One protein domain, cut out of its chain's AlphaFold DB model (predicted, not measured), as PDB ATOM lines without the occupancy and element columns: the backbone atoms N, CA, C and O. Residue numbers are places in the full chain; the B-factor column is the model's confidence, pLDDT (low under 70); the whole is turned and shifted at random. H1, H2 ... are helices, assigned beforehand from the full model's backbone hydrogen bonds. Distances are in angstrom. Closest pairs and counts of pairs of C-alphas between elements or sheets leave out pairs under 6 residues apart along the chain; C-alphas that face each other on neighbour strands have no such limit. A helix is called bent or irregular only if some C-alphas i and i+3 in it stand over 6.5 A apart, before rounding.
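What this domain is: This is residues 41 to 88 of the 228 residues of an uncharacterized protein of Cytophagaceae bacterium (UniProt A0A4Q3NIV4). One long helix, H3, makes the length of this domain, with two short helices, H1 and H2, and the turn after them gathered as a small, loose head near its first residues. The rest of H3 sticks out as a bare arm, residues 73 to 88, of which 73 to 86 belong to H3. The printed part has 48 residues with three named helices, in the order H1, H2, H3, and no named strand; the class is all helix. It is only just loose, close to extended, with a radius of gyration of the C-alphas of 14.0 A and spans of 46 by 18 by 17 A.

Where its parts are: Find C-alpha 61 at (-22.477, 20.168, 38.845); from there H3, residues 61 to 86, runs 37.2 A to C-alpha 86 at (-11.611, -9.436, 19.162). H3 is only just irregular: C-alphas 81 and 84 are 6.9 A apart. Go back to C-alpha 41 at (-29.247, 9.973, 41.038), where H1, residues 41 to 46, begins. H2 is residues 48 to 55, 10.9 A from first to last C-alpha.

How they stand to each other: Look at residues 64 to 68 of H3, which alone touch H2, and only just, with 3 pairs of C-alphas within 8 A. The closest C-alphas are those of Thr 48 and Gly 68, 6.1 A apart. The two helices run opposite ways at a steep tilt of 68 degrees, only just short of about perpendicular. H1 and H2 meet only through their link. H1 and H3 are only just apart, with closest C-alphas at 8.3 A. Backbone O i to N i+4 pairs are within hydrogen-bond range in 1 of 2 for H1, 2 of 4 for H2 and 20 of 22 for H3.

The domain as a whole: The C-alphas farthest apart are those of Asn 58 and Ser 88, 46.1 A. The printed part has no cut, and both links are tight. Residues 57 to 63, of which 61 to 63 belong to H3, also stand free. The mean pLDDT of the printed part is 73.4; residues 41 to 59 and 61 are under 70.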
ATOM      1  N   SER A  41     -30.155   9.933  39.885       63.34
ATOM      2  CA  SER A  41     -29.247   9.973  41.038       63.34
ATOM      3  C   SER A  41     -28.334   8.751  41.078       63.34
ATOM      4  O   SER A  41     -27.130   8.907  41.253       63.34
ATOM      5  N   SER A  42     -28.866   7.556  40.812       61.25
ATOM      6  CA  SER A  42     -28.062   6.326  40.740       61.25
ATOM      7  C   SER A  42     -26.988   6.420  39.654       61.25
ATOM      8  O   SER A  42     -25.839   6.061  39.894       61.25
ATOM      9  N   MET A  43     -27.326   6.996  38.495       59.28
ATOM     10  CA  MET A  43     -26.370   7.200  37.405       59.28
ATOM     11  C   MET A  43     -25.298   8.262  37.690       59.28
ATOM     12  O   MET A  43     -24.179   8.150  37.204       59.28
ATOM     13  N   LYS A  44     -25.601   9.300  38.475       56.88
ATOM     14  CA  LYS A  44     -24.600  10.311  38.863       56.88
ATOM     15  C   LYS A  44     -23.642   9.808  39.945       56.88
ATOM     16  O   LYS A  44     -22.515  10.292  40.027       56.88
ATOM     17  N   LEU A  45     -24.096   8.876  40.783       54.19
ATOM     18  CA  LEU A  45     -23.347   8.404  41.947       54.19
ATOM     19  C   LEU A  45     -22.204   7.445  41.589       54.19
ATOM     20  O   LEU A  45     -21.194   7.475  42.282       54.19
ATOM     21  N   TYR A  46     -22.337   6.624  40.540       56.66
ATOM     22  CA  TYR A  46     -21.415   5.496  40.329       56.66
ATOM     23  C   TYR A  46     -20.099   5.842  39.606       56.66
ATOM     24  O   TYR A  46     -19.053   5.386  40.050       56.66
ATOM     25  N   GLU A  47     -20.104   6.665  38.551       54.78
ATOM     26  CA  GLU A  47     -18.886   6.869  37.727       54.78
ATOM     27  C   GLU A  47     -18.116   8.142  38.075       54.78
ATOM     28  O   GLU A  47     -16.891   8.145  38.176       54.78
ATOM     29  N   THR A  48     -18.818   9.263  38.241       54.00
ATOM     30  CA  THR A  48     -18.140  10.566  38.291       54.00
ATOM     31  C   THR A  48     -17.864  11.020  39.717       54.00
ATOM     32  O   THR A  48     -16.899  11.740  39.954       54.00
ATOM     33  N   HIS A  49     -18.692  10.620  40.681       61.47
ATOM     34  CA  HIS A  49     -18.611  11.164  42.033       61.47
ATOM     35  C   HIS A  49     -17.326  10.765  42.765       61.47
ATOM     36  O   HIS A  49     -16.715  11.616  43.407       61.47
ATOM     37  N   ASP A  50     -16.915   9.503  42.640       62.78
ATOM     38  CA  ASP A  50     -15.819   8.938  43.434       62.78
ATOM     39  C   ASP A  50     -14.450   9.471  42.973       62.78
ATOM     40  O   ASP A  50     -13.637   9.929  43.770       62.78
ATOM     41  N   ILE A  51     -14.230   9.544  41.657       63.00
ATOM     42  CA  ILE A  51     -12.942   9.968  41.089       63.00
ATOM     43  C   ILE A  51     -12.864  11.499  40.946       63.00
ATOM     44  O   ILE A  51     -11.844  12.111  41.270       63.00
ATOM     45  N   TYR A  52     -13.929  12.152  40.464       65.06
ATOM     46  CA  TYR A  52     -13.881  13.581  40.122       65.06
ATOM     47  C   TYR A  52     -13.936  14.477  41.361       65.06
ATOM     48  O   TYR A  52     -13.168  15.435  41.471       65.06
ATOM     49  N   ARG A  53     -14.805  14.156  42.329       62.44
ATOM     50  CA  ARG A  53     -14.989  14.982  43.533       62.44
ATOM     51  C   ARG A  53     -13.842  14.829  44.531       62.44
ATOM     52  O   ARG A  53     -13.566  15.775  45.264       62.44
ATOM     53  N   GLN A  54     -13.146  13.687  44.518       65.69
ATOM     54  CA  GLN A  54     -11.921  13.489  45.294       65.69
ATOM     55  C   GLN A  54     -10.794  14.424  44.830       65.69
ATOM     56  O   GLN A  54     -10.041  14.929  45.659       65.69
ATOM     57  N   ASN A  55     -10.694  14.688  43.523       62.19
ATOM     58  CA  ASN A  55      -9.641  15.537  42.961       62.19
ATOM     59  C   ASN A  55     -10.046  17.024  42.851       62.19
ATOM     60  O   ASN A  55      -9.178  17.893  42.881       62.19
ATOM     61  N   TYR A  56     -11.347  17.329  42.753       66.56
ATOM     62  CA  TYR A  56     -11.884  18.693  42.657       66.56
ATOM     63  C   TYR A  56     -13.124  18.888  43.558       66.56
ATOM     64  O   TYR A  56     -14.260  18.825  43.085       66.56
ATOM     65  N   PRO A  57     -12.943  19.181  44.859       62.22
ATOM     66  CA  PRO A  57     -14.048  19.242  45.824       62.22
ATOM     67  C   PRO A  57     -15.032  20.413  45.618       62.22
ATOM     68  O   PRO A  57     -16.156  20.346  46.111       62.22
ATOM     69  N   ASN A  58     -14.647  21.452  44.864       61.19
ATOM     70  CA  ASN A  58     -15.438  22.676  44.632       61.19
ATOM     71  C   ASN A  58     -16.008  22.800  43.201       61.19
ATOM     72  O   ASN A  58     -16.366  23.894  42.769       61.19
ATOM     73  N   SER A  59     -16.056  21.715  42.423       62.69
ATOM     74  CA  SER A  59     -16.522  21.779  41.032       62.69
ATOM     75  C   SER A  59     -18.041  21.954  40.920       62.69
ATOM     76  O   SER A  59     -18.795  21.278  41.621       62.69
ATOM     77  N   SER A  60     -18.493  22.788  39.978       70.25
ATOM     78  CA  SER A  60     -19.915  22.939  39.647       70.25
ATOM     79  C   SER A  60     -20.505  21.655  39.041       70.25
ATOM     80  O   SER A  60     -19.836  20.934  38.296       70.25
ATOM     81  N   GLU A  61     -21.783  21.378  39.319       69.19
ATOM     82  CA  GLU A  61     -22.477  20.168  38.845       69.19
ATOM     83  C   GLU A  61     -22.459  20.042  37.308       69.19
ATOM     84  O   GLU A  61     -22.306  18.949  36.762       69.19
ATOM     85  N   VAL A  62     -22.522  21.173  36.599       72.81
ATOM     86  CA  VAL A  62     -22.466  21.231  35.130       72.81
ATOM     87  C   VAL A  62     -21.114  20.741  34.592       72.81
ATOM     88  O   VAL A  62     -21.070  19.981  33.623       72.81
ATOM     89  N   SER A  63     -20.006  21.116  35.241       73.06
ATOM     90  CA  SER A  63     -18.657  20.673  34.860       73.06
ATOM     91  C   SER A  63     -18.459  19.170  35.100       73.06
ATOM     92  O   SER A  63     -17.851  18.481  34.274       73.06
ATOM     93  N   MET A  64     -19.045  18.634  36.177       71.81
ATOM     94  CA  MET A  64     -19.041  17.198  36.468       71.81
ATOM     95  C   MET A  64     -19.764  16.400  35.372       71.81
ATOM     96  O   MET A  64     -19.240  15.401  34.879       71.81
ATOM     97  N   ILE A  65     -20.937  16.865  34.926       76.88
ATOM     98  CA  ILE A  65     -21.699  16.206  33.852       76.88
ATOM     99  C   ILE A  65     -20.937  16.259  32.520       76.88
ATOM    100  O   ILE A  65     -20.893  15.258  31.805       76.88
ATOM    101  N   TYR A  66     -20.310  17.389  32.178       80.44
ATOM    102  CA  TYR A  66     -19.536  17.512  30.937       80.44
ATOM    103  C   TYR A  66     -18.330  16.562  30.910       80.44
ATOM    104  O   TYR A  66     -18.118  15.857  29.924       80.44
ATOM    105  N   THR A  67     -17.594  16.474  32.020       80.62
ATOM    106  CA  THR A  67     -16.451  15.557  32.153       80.62
ATOM    107  C   THR A  67     -16.894  14.093  32.072       80.62
ATOM    108  O   THR A  67     -16.257  13.292  31.387       80.62
ATOM    109  N   GLY A  68     -18.032  13.744  32.681       77.75
ATOM    110  CA  GLY A  68     -18.645  12.415  32.542       77.75
ATOM    111  C   GLY A  68     -19.024  12.075  31.094       77.75
ATOM    112  O   GLY A  68     -18.792  10.967  30.621       77.75
ATOM    113  N   ARG A  69     -19.548  13.044  30.334       84.00
ATOM    114  CA  ARG A  69     -19.856  12.842  28.907       84.00
ATOM    115  C   ARG A  69     -18.597  12.659  28.065       84.00
ATOM    116  O   ARG A  69     -18.579  11.796  27.194       84.00
ATOM    117  N   LEU A  70     -17.555  13.451  28.318       85.44
ATOM    118  CA  LEU A  70     -16.292  13.344  27.587       85.44
ATOM    119  C   LEU A  70     -15.621  11.988  27.835       85.44
ATOM    120  O   LEU A  70     -15.207  11.327  26.888       85.44
ATOM    121  N   THR A  71     -15.571  11.543  29.091       83.88
ATOM    122  CA  THR A  71     -15.025  10.226  29.457       83.88
ATOM    123  C   THR A  71     -15.820   9.083  28.831       83.88
ATOM    124  O   THR A  71     -15.208   8.171  28.284       83.88
ATOM    125  N   ALA A  72     -17.155   9.163  28.796       85.75
ATOM    126  CA  ALA A  72     -17.990   8.174  28.112       85.75
ATOM    127  C   ALA A  72     -17.712   8.102  26.600       85.75
ATOM    128  O   ALA A  72     -17.610   7.008  26.047       85.75
ATOM    129  N   ILE A  73     -17.540   9.249  25.929       91.00
ATOM    130  CA  ILE A  73     -17.183   9.292  24.501       91.00
ATOM    131  C   ILE A  73     -15.808   8.656  24.277       91.00
ATOM    132  O   ILE A  73     -15.653   7.827  23.386       91.00
ATOM    133  N   VAL A  74     -14.819   8.996  25.107       89.94
ATOM    134  CA  VAL A  74     -13.469   8.422  25.014       89.94
ATOM    135  C   VAL A  74     -13.498   6.908  25.248       89.94
ATOM    136  O   VAL A  74     -12.925   6.161  24.457       89.94
ATOM    137  N   ALA A  75     -14.208   6.440  26.277       86.81
ATOM    138  CA  ALA A  75     -14.377   5.017  26.564       86.81
ATOM    139  C   ALA A  75     -15.057   4.277  25.402       86.81
ATOM    140  O   ALA A  75     -14.626   3.186  25.028       86.81
ATOM    141  N   PHE A  76     -16.064   4.892  24.780       91.81
ATOM    142  CA  PHE A  76     -16.730   4.343  23.604       91.81
ATOM    143  C   PHE A  76     -15.787   4.243  22.397       91.81
ATOM    144  O   PHE A  76     -15.715   3.191  21.763       91.81
ATOM    145  N   CYS A  77     -15.008   5.290  22.105       93.56
ATOM    146  CA  CYS A  77     -14.006   5.264  21.036       93.56
ATOM    147  C   CYS A  77     -12.967   4.152  21.250       93.56
ATOM    148  O   CYS A  77     -12.602   3.455  20.300       93.56
ATOM    149  N   ILE A  78     -12.520   3.952  22.494       89.12
ATOM    150  CA  ILE A  78     -11.613   2.857  22.857       89.12
ATOM    151  C   ILE A  78     -12.301   1.506  22.621       89.12
ATOM    152  O   ILE A  78     -11.739   0.659  21.934       89.12
ATOM    153  N   ALA A  79     -13.534   1.316  23.101       86.56
ATOM    154  CA  ALA A  79     -14.280   0.069  22.923       86.56
ATOM    155  C   ALA A  79     -14.460  -0.309  21.442       86.56
ATOM    156  O   ALA A  79     -14.210  -1.453  21.064       86.56
ATOM    157  N   VAL A  80     -14.817   0.658  20.589       90.06
ATOM    158  CA  VAL A  80     -14.920   0.455  19.133       90.06
ATOM    159  C   VAL A  80     -13.562   0.093  18.527       90.06
ATOM    160  O   VAL A  80     -13.486  -0.799  17.685       90.06
ATOM    161  N   SER A  81     -12.481   0.722  18.992       87.12
ATOM    162  CA  SER A  81     -11.118   0.422  18.529       87.12
ATOM    163  C   SER A  81     -10.651  -0.990  18.907       87.12
ATOM    164  O   SER A  81      -9.796  -1.550  18.225       87.12
ATOM    165  N   LEU A  82     -11.213  -1.592  19.962       81.12
ATOM    166  CA  LEU A  82     -10.899  -2.962  20.380       81.12
ATOM    167  C   LEU A  82     -11.615  -4.034  19.540       81.12
ATOM    168  O   LEU A  82     -11.126  -5.159  19.467       81.12
ATOM    169  N   LEU A  83     -12.727  -3.713  18.869       84.81
ATOM    170  CA  LEU A  83     -13.487  -4.664  18.043       84.81
ATOM    171  C   LEU A  83     -12.646  -5.462  17.022       84.81
ATOM    172  O   LEU A  83     -12.785  -6.687  16.995       84.81
ATOM    173  N   PRO A  84     -11.752  -4.856  16.206       81.81
ATOM    174  CA  PRO A  84     -10.918  -5.622  15.273       81.81
ATOM    175  C   PRO A  84      -9.987  -6.617  15.979       81.81
ATOM    176  O   PRO A  84      -9.696  -7.684  15.442       81.81
ATOM    177  N   LEU A  85      -9.558  -6.300  17.203       75.69
ATOM    178  CA  LEU A  85      -8.711  -7.161  18.025       75.69
ATOM    179  C   LEU A  85      -9.453  -8.429  18.473       75.69
ATOM    180  O   LEU A  85      -8.845  -9.498  18.531       75.69
ATOM    181  N   LEU A  86     -10.757  -8.316  18.754       78.00
ATOM    182  CA  LEU A  86     -11.611  -9.436  19.162       78.00
ATOM    183  C   LEU A  86     -11.946 -10.377  17.997       78.00
ATOM    184  O   LEU A  86     -12.133 -11.567  18.229       78.00
ATOM    185  N   ASN A  87     -11.959  -9.883  16.757       74.94
ATOM    186  CA  ASN A  87     -12.262 -10.698  15.575       74.94
ATOM    187  C   ASN A  87     -11.164 -11.732  15.242       74.94
ATOM    188  O   ASN A  87     -11.340 -12.566  14.365       74.94
ATOM    189  N   SER A  88     -10.014 -11.668  15.924       71.44
ATOM    190  CA  SER A  88      -8.915 -12.632  15.769       71.44
ATOM    191  C   SER A  88      -9.066 -13.896  16.630       71.44
ATOM    192  O   SER A  88      -8.202 -14.764  16.558       71.44
TER     193      SER A  88